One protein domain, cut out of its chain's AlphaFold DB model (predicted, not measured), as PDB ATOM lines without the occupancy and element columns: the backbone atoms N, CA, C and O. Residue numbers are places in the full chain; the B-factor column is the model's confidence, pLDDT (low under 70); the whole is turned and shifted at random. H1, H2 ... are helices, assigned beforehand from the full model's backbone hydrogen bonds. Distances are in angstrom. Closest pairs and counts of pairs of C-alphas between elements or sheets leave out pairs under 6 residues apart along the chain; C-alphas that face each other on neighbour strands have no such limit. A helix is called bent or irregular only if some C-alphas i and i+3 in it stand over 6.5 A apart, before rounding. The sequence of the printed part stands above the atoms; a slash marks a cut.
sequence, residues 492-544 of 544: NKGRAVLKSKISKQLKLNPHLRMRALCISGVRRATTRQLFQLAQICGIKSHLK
ATOM      1  N   ASN A 492     -14.982 -54.543   0.192       93.06
ATOM      2  CA  ASN A 492     -16.320 -55.134   0.006       93.06
ATOM      3  C   ASN A 492     -17.075 -55.331   1.335       93.06
ATOM      4  O   ASN A 492     -18.243 -54.953   1.448       93.06
ATOM      5  N   LYS A 493     -16.376 -55.817   2.370       92.56
ATOM      6  CA  LYS A 493     -16.913 -55.951   3.733       92.56
ATOM      7  C   LYS A 493     -17.288 -54.594   4.340       92.56
ATOM      8  O   LYS A 493     -18.386 -54.445   4.865       92.56
ATOM      9  N   GLY A 494     -16.420 -53.587   4.215       92.12
ATOM     10  CA  GLY A 494     -16.681 -52.229   4.705       92.12
ATOM     11  C   GLY A 494     -17.905 -51.593   4.042       92.12
ATOM     12  O   GLY A 494     -18.754 -51.023   4.727       92.12
ATOM     13  N   ARG A 495     -18.065 -51.775   2.724       93.94
ATOM     14  CA  ARG A 495     -19.247 -51.304   1.985       93.94
ATOM     15  C   ARG A 495     -20.523 -52.005   2.448       93.94
ATOM     16  O   ARG A 495     -21.535 -51.334   2.626       93.94
ATOM     17  N   ALA A 496     -20.486 -53.320   2.665       94.88
ATOM     18  CA  ALA A 496     -21.639 -54.074   3.162       94.88
ATOM     19  C   ALA A 496     -22.057 -53.622   4.573       94.88
ATOM     20  O   ALA A 496     -23.237 -53.358   4.815       94.88
ATOM     21  N   VAL A 497     -21.090 -53.449   5.480       94.06
ATOM     22  CA  VAL A 497     -21.333 -52.964   6.848       94.06
ATOM     23  C   VAL A 497     -21.916 -51.553   6.835       94.06
ATOM     24  O   VAL A 497     -22.911 -51.296   7.515       94.06
ATOM     25  N   LEU A 498     -21.344 -50.645   6.039       95.00
ATOM     26  CA  LEU A 498     -21.827 -49.269   5.963       95.00
ATOM     27  C   LEU A 498     -23.242 -49.204   5.372       95.00
ATOM     28  O   LEU A 498     -24.108 -48.543   5.941       95.00
ATOM     29  N   LYS A 499     -23.523 -49.966   4.306       96.00
ATOM     30  CA  LYS A 499     -24.878 -50.100   3.739       96.00
ATOM     31  C   LYS A 499     -25.883 -50.621   4.758       96.00
ATOM     32  O   LYS A 499     -26.999 -50.107   4.818       96.00
ATOM     33  N   SER A 500     -25.503 -51.623   5.550       96.25
ATOM     34  CA  SER A 500     -26.362 -52.174   6.600       96.25
ATOM     35  C   SER A 500     -26.675 -51.122   7.670       96.25
ATOM     36  O   SER A 500     -27.843 -50.901   7.990       96.25
ATOM     37  N   LYS A 501     -25.659 -50.382   8.139       95.81
ATOM     38  CA  LYS A 501     -25.834 -49.289   9.112       95.81
ATOM     39  C   LYS A 501     -26.720 -48.163   8.581       95.81
ATOM     40  O   LYS A 501     -27.652 -47.765   9.273       95.81
ATOM     41  N   ILE A 502     -26.484 -47.709   7.350       96.75
ATOM     42  CA  ILE A 502     -27.322 -46.698   6.685       96.75
ATOM     43  C   ILE A 502     -28.757 -47.209   6.557       96.75
ATOM     44  O   ILE A 502     -29.696 -46.515   6.931       96.75
ATOM     45  N   SER A 503     -28.945 -48.450   6.100       96.69
ATOM     46  CA  SER A 503     -30.282 -49.039   5.958       96.69
ATOM     47  C   SER A 503     -31.014 -49.115   7.297       96.69
ATOM     48  O   SER A 503     -32.205 -48.819   7.354       96.69
ATOM     49  N   LYS A 504     -30.317 -49.476   8.384       96.94
ATOM     50  CA  LYS A 504     -30.883 -49.485   9.740       96.94
ATOM     51  C   LYS A 504     -31.270 -48.073  10.188       96.94
ATOM     52  O   LYS A 504     -32.381 -47.891  10.674       96.94
ATOM     53  N   GLN A 505     -30.410 -47.077   9.975       96.50
ATOM     54  CA  GLN A 505     -30.706 -45.698  10.374       96.50
ATOM     55  C   GLN A 505     -31.862 -45.082   9.589       96.50
ATOM     56  O   GLN A 505     -32.734 -44.460  10.182       96.50
ATOM     57  N   LEU A 506     -31.935 -45.326   8.282       96.12
ATOM     58  CA  LEU A 506     -33.065 -44.889   7.460       96.12
ATOM     59  C   LEU A 506     -34.368 -45.614   7.821       96.12
ATOM     60  O   LEU A 506     -35.453 -45.069   7.616       96.12
ATOM     61  N   LYS A 507     -34.291 -46.842   8.351       96.25
ATOM     62  CA  LYS A 507     -35.465 -47.531   8.896       96.25
ATOM     63  C   LYS A 507     -35.989 -46.837  10.151       96.25
ATOM     64  O   LYS A 507     -37.189 -46.603  10.206       96.25
ATOM     65  N   LEU A 508     -35.099 -46.481  11.078       96.69
ATOM     66  CA  LEU A 508     -35.435 -45.807  12.339       96.69
ATOM     67  C   LEU A 508     -35.865 -44.345  12.141       96.69
ATOM     68  O   LEU A 508     -36.745 -43.865  12.842       96.69
ATOM     69  N   ASN A 509     -35.274 -43.652  11.167       96.50
ATOM     70  CA  ASN A 509     -35.482 -42.228  10.919       96.50
ATOM     71  C   ASN A 509     -36.090 -42.007   9.523       96.50
ATOM     72  O   ASN A 509     -35.364 -41.694   8.571       96.50
ATOM     73  N   PRO A 510     -37.417 -42.169   9.357       94.19
ATOM     74  CA  PRO A 510     -38.060 -42.077   8.045       94.19
ATOM     75  C   PRO A 510     -37.917 -40.689   7.403       94.19
ATOM     76  O   PRO A 510     -37.801 -40.601   6.183       94.19
ATOM     77  N   HIS A 511     -37.828 -39.620   8.200       94.81
ATOM     78  CA  HIS A 511     -37.624 -38.247   7.723       94.81
ATOM     79  C   HIS A 511     -36.304 -38.065   6.946       94.81
ATOM     80  O   HIS A 511     -36.213 -37.223   6.052       94.81
ATOM     81  N   LEU A 512     -35.287 -38.892   7.218       95.94
ATOM     82  CA  LEU A 512     -34.011 -38.858   6.497       95.94
ATOM     83  C   LEU A 512     -34.075 -39.559   5.135       95.94
ATOM     84  O   LEU A 512     -33.202 -39.331   4.296       95.94
ATOM     85  N   ARG A 513     -35.099 -40.387   4.875       95.50
ATOM     86  CA  ARG A 513     -35.217 -41.141   3.614       95.50
ATOM     87  C   ARG A 513     -35.337 -40.226   2.408       95.50
ATOM     88  O   ARG A 513     -34.676 -40.485   1.410       95.50
ATOM     89  N   MET A 514     -36.116 -39.149   2.515       93.44
ATOM     90  CA  MET A 514     -36.275 -38.189   1.418       93.44
ATOM     91  C   MET A 514     -34.942 -37.525   1.068       93.44
ATOM     92  O   MET A 514     -34.558 -37.498  -0.095       93.44
ATOM     93  N   ARG A 515     -34.173 -37.101   2.081       94.38
ATOM     94  CA  ARG A 515     -32.835 -36.518   1.880       94.38
ATOM     95  C   ARG A 515     -31.847 -37.524   1.290       94.38
ATOM     96  O   ARG A 515     -31.063 -37.181   0.413       94.38
ATOM     97  N   ALA A 516     -31.894 -38.774   1.747       95.12
ATOM     98  CA  ALA A 516     -31.051 -39.849   1.231       95.12
ATOM     99  C   ALA A 516     -31.366 -40.202  -0.235       95.12
ATOM    100  O   ALA A 516     -30.449 -40.446  -1.023       95.12
ATOM    101  N   LEU A 517     -32.649 -40.206  -0.612       94.25
ATOM    102  CA  LEU A 517     -33.094 -40.489  -1.978       94.25
ATOM    103  C   LEU A 517     -32.590 -39.454  -2.987       94.25
ATOM    104  O   LEU A 517     -32.278 -39.846  -4.109       94.25
ATOM    105  N   CYS A 518     -32.419 -38.190  -2.582       94.25
ATOM    106  CA  CYS A 518     -31.822 -37.152  -3.431       94.25
ATOM    107  C   CYS A 518     -30.377 -37.465  -3.850       94.25
ATOM    108  O   CYS A 518     -29.899 -36.925  -4.842       94.25
ATOM    109  N   ILE A 519     -29.670 -38.320  -3.102       94.31
ATOM    110  CA  ILE A 519     -28.290 -38.709  -3.414       94.31
ATOM    111  C   ILE A 519     -28.262 -40.006  -4.215       94.31
ATOM    112  O   ILE A 519     -27.727 -40.052  -5.321       94.31
ATOM    113  N   SER A 520     -28.758 -41.095  -3.621       94.94
ATOM    114  CA  SER A 520     -28.806 -42.420  -4.245       94.94
ATOM    115  C   SER A 520     -29.527 -43.417  -3.343       94.94
ATOM    116  O   SER A 520     -29.427 -43.377  -2.117       94.94
ATOM    117  N   GLY A 521     -30.129 -44.443  -3.946       95.06
ATOM    118  CA  GLY A 521     -30.530 -45.642  -3.212       95.06
ATOM    119  C   GLY A 521     -29.325 -46.382  -2.606       95.06
ATOM    120  O   GLY A 521     -28.319 -46.616  -3.281       95.06
ATOM    121  N   VAL A 522     -29.449 -46.825  -1.347       95.31
ATOM    122  CA  VAL A 522     -28.368 -47.462  -0.556       95.31
ATOM    123  C   VAL A 522     -27.742 -48.675  -1.261       95.31
ATOM    124  O   VAL A 522     -26.528 -48.886  -1.212       95.31
ATOM    125  N   ARG A 523     -28.556 -49.486  -1.952       94.56
ATOM    126  CA  ARG A 523     -28.086 -50.704  -2.636       94.56
ATOM    127  C   ARG A 523     -27.126 -50.394  -3.786       94.56
ATOM    128  O   ARG A 523     -26.112 -51.083  -3.910       94.56
ATOM    129  N   ARG A 524     -27.416 -49.355  -4.573       95.06
ATOM    130  CA  ARG A 524     -26.664 -48.978  -5.784       95.06
ATOM    131  C   ARG A 524     -25.610 -47.894  -5.537       95.06
ATOM    132  O   ARG A 524     -24.829 -47.613  -6.434       95.06
ATOM    133  N   ALA A 525     -25.548 -47.354  -4.320       95.88
ATOM    134  CA  ALA A 525     -24.644 -46.268  -3.975       95.88
ATOM    135  C   ALA A 525     -23.157 -46.621  -4.195       95.88
ATOM    136  O   ALA A 525     -22.650 -47.673  -3.761       95.88
ATOM    137  N   THR A 526     -22.446 -45.703  -4.847       94.81
ATOM    138  CA  THR A 526     -20.982 -45.686  -4.946       94.81
ATOM    139  C   THR A 526     -20.351 -45.440  -3.575       94.81
ATOM    140  O   THR A 526     -21.025 -45.075  -2.617       94.81
ATOM    141  N   THR A 527     -19.040 -45.647  -3.441       93.25
ATOM    142  CA  THR A 527     -18.334 -45.392  -2.174       93.25
ATOM    143  C   THR A 527     -18.515 -43.949  -1.694       93.25
ATOM    144  O   THR A 527     -18.814 -43.754  -0.522       93.25
ATOM    145  N   ARG A 528     -18.435 -42.960  -2.598       93.69
ATOM    146  CA  ARG A 528     -18.672 -41.541  -2.279       93.69
ATOM    147  C   ARG A 528     -20.086 -41.319  -1.746       93.69
ATOM    148  O   ARG A 528     -20.264 -40.777  -0.662       93.69
ATOM    149  N   GLN A 529     -21.079 -41.836  -2.469       95.44
ATOM    150  CA  GLN A 529     -22.487 -41.732  -2.081       95.44
ATOM    151  C   GLN A 529     -22.761 -42.413  -0.736       95.44
ATOM    152  O   GLN A 529     -23.569 -41.922   0.040       95.44
ATOM    153  N   LEU A 530     -22.078 -43.514  -0.409       95.50
ATOM    154  CA  LEU A 530     -22.215 -44.142   0.907       95.50
ATOM    155  C   LEU A 530     -21.719 -43.240   2.042       95.50
ATOM    156  O   LEU A 530     -22.360 -43.214   3.088       95.50
ATOM    157  N   PHE A 531     -20.627 -42.495   1.853       94.44
ATOM    158  CA  PHE A 531     -20.161 -41.534   2.858       94.44
ATOM    159  C   PHE A 531     -21.113 -40.343   3.002       94.44
ATOM    160  O   PHE A 531     -21.446 -39.967   4.122       94.44
ATOM    161  N   GLN A 532     -21.653 -39.832   1.896       94.69
ATOM    162  CA  GLN A 532     -22.681 -38.786   1.926       94.69
ATOM    163  C   GLN A 532     -23.950 -39.242   2.660       94.69
ATOM    164  O   GLN A 532     -24.467 -38.548   3.535       94.69
ATOM    165  N   LEU A 533     -24.427 -40.450   2.354       95.94
ATOM    166  CA  LEU A 533     -25.576 -41.054   3.028       95.94
ATOM    167  C   LEU A 533     -25.304 -41.288   4.517       95.94
ATOM    168  O   LEU A 533     -26.191 -41.073   5.342       95.94
ATOM    169  N   ALA A 534     -24.091 -41.717   4.872       94.69
ATOM    170  CA  ALA A 534     -23.686 -41.881   6.263       94.69
ATOM    171  C   ALA A 534     -23.728 -40.548   7.020       94.69
ATOM    172  O   ALA A 534     -24.256 -40.513   8.130       94.69
ATOM    173  N   GLN A 535     -23.266 -39.461   6.396       93.81
ATOM    174  CA  GLN A 535     -23.306 -38.119   6.972       93.81
ATOM    175  C   GLN A 535     -24.743 -37.622   7.185       93.81
ATOM    176  O   GLN A 535     -25.053 -37.146   8.272       93.81
ATOM    177  N   ILE A 536     -25.650 -37.822   6.215       94.62
ATOM    178  CA  ILE A 536     -27.090 -37.527   6.393       94.62
ATOM    179  C   ILE A 536     -27.669 -38.314   7.570       94.62
ATOM    180  O   ILE A 536     -28.470 -37.790   8.337       94.62
ATOM    181  N   CYS A 537     -27.269 -39.577   7.712       94.69
ATOM    182  CA  CYS A 537     -27.736 -40.447   8.787       94.69
ATOM    183  C   CYS A 537     -27.066 -40.168  10.144       94.69
ATOM    184  O   CYS A 537     -27.326 -40.911  11.090       94.69
ATOM    185  N   GLY A 538     -26.164 -39.183  10.244       92.50
ATOM    186  CA  GLY A 538     -25.385 -38.921  11.459       92.50
ATOM    187  C   GLY A 538     -24.469 -40.083  11.862       92.50
ATOM    188  O   GLY A 538     -24.025 -40.172  13.007       92.50
ATOM    189  N   ILE A 539     -24.186 -41.009  10.943       91.62
ATOM    190  CA  ILE A 539     -23.283 -42.127  11.193       91.62
ATOM    191  C   ILE A 539     -21.873 -41.573  11.065       91.62
ATOM    192  O   ILE A 539     -21.364 -41.425   9.954       91.62
ATOM    193  N   LYS A 540     -21.224 -41.310  12.204       81.50
ATOM    194  CA  LYS A 540     -19.779 -41.067  12.240       81.50
ATOM    195  C   LYS A 540     -19.106 -42.282  11.613       81.50
ATOM    196  O   LYS A 540     -19.129 -43.379  12.175       81.50
ATOM    197  N   SER A 541     -18.611 -42.119  10.388       64.50
ATOM    198  CA  SER A 541     -17.953 -43.197   9.668       64.50
ATOM    199  C   SER A 541     -16.818 -43.699  10.544       64.50
ATOM    200  O   SER A 541     -15.950 -42.920  10.919       64.50
ATOM    201  N   HIS A 542     -16.827 -44.988  10.881       53.44
ATOM    202  CA  HIS A 542     -15.774 -45.638  11.664       53.44
ATOM    203  C   HIS A 542     -14.480 -45.795  10.850       53.44
ATOM    204  O   HIS A 542     -13.886 -46.870  10.852       53.44
ATOM    205  N   LEU A 543     -14.093 -44.761  10.100       54.31
ATOM    206  CA  LEU A 543     -12.759 -44.598   9.546       54.31
ATOM    207  C   LEU A 543     -11.813 -44.488  10.744       54.31
ATOM    208  O   LEU A 543     -11.534 -43.397  11.228       54.31
ATOM    209  N   LYS A 544     -11.465 -45.650  11.300       48.75
ATOM    210  CA  LYS A 544     -10.379 -45.809  12.256       48.75
ATOM    211  C   LYS A 544      -9.071 -45.506  11.544       48.75
ATOM    212  O   LYS A 544      -8.917 -46.003  10.407       48.75
TER     213      LYS A 544
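This is residues 492 to 544 of the 544 residues of an uncharacterized protein of Babesia sp. Xinjiang (UniProt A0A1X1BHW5). One long helix, H1, makes one side of this small domain, and a helical hairpin of H2 and H3 folds back over it, with H3 side by side with H1 and H2 near H1's last turns. The three helix centres make a triangle, and after H3 an end stretch, residues 537 to 544, turns back along the longest axis. The printed part has 53 residues with three named helices, in the order H1, H2, H3, and no named strand; its class is all helix, with 34 residues in named elements. It is compact, with a radius of gyration of the C-alphas of 9.9 A, and only just elongated, spanning 28 by 18 by 14 A.

Begin with H1, residues 492 to 508, the longest helix. Look from its residues 495 to 502, with which alone it touches H3, to H3 itself, residues 527 to 536: the closest C-alphas of the two helices, those of Ile 502 and Ala 534, are 6.0 A apart. H1 and H3 run the same way at a shallow tilt of 28 degrees. Next find H2, residues 511 to 517, which touches H3; their closest C-alphas, those of Ala 516 and Leu 533, are 5.9 A apart. H2 and H3 form a helical hairpin and run opposite ways at a shallow tilt of 20 degrees. H1 and H2 are close but not clearly touching, with the C-alphas of Leu 506 and Arg 513 the closest at 5.8 A. They run opposite ways at a steep tilt of 41 degrees. Along the backbones of H1 and H3, every O i to N i+4 pair is within hydrogen-bond range; in H2, 2 of 3 are.

Find C-alpha 492 at (-16.320, -55.134, 0.006); from there H1 runs 24.6 A to C-alpha 508 at (-35.435, -45.807, 12.339). H2 goes from His 511 to Leu 517, 10.9 A between its first and last C-alphas; it is neither bent nor irregular, but only just: C-alphas 511 and 514 are 6.4 A apart. H3 begins at Thr 527 and runs 14.6 A to C-alpha 536 at (-27.090, -37.527, 6.393).

The two C-alphas farthest apart, those of Met 514 and Lys 544, are 29.1 A from each other, while the first and last printed C-alphas are 16.5 A apart. The printed part has no cut, and it ends at residue 544, the chain's last residue. The link from H1 to H2 is tight, with 2 residues, and that from H2 to H3 is short, with 9. The mean pLDDT of the printed part is 91.6; look at residues 541 to 544 for the model's low confidence, under 70.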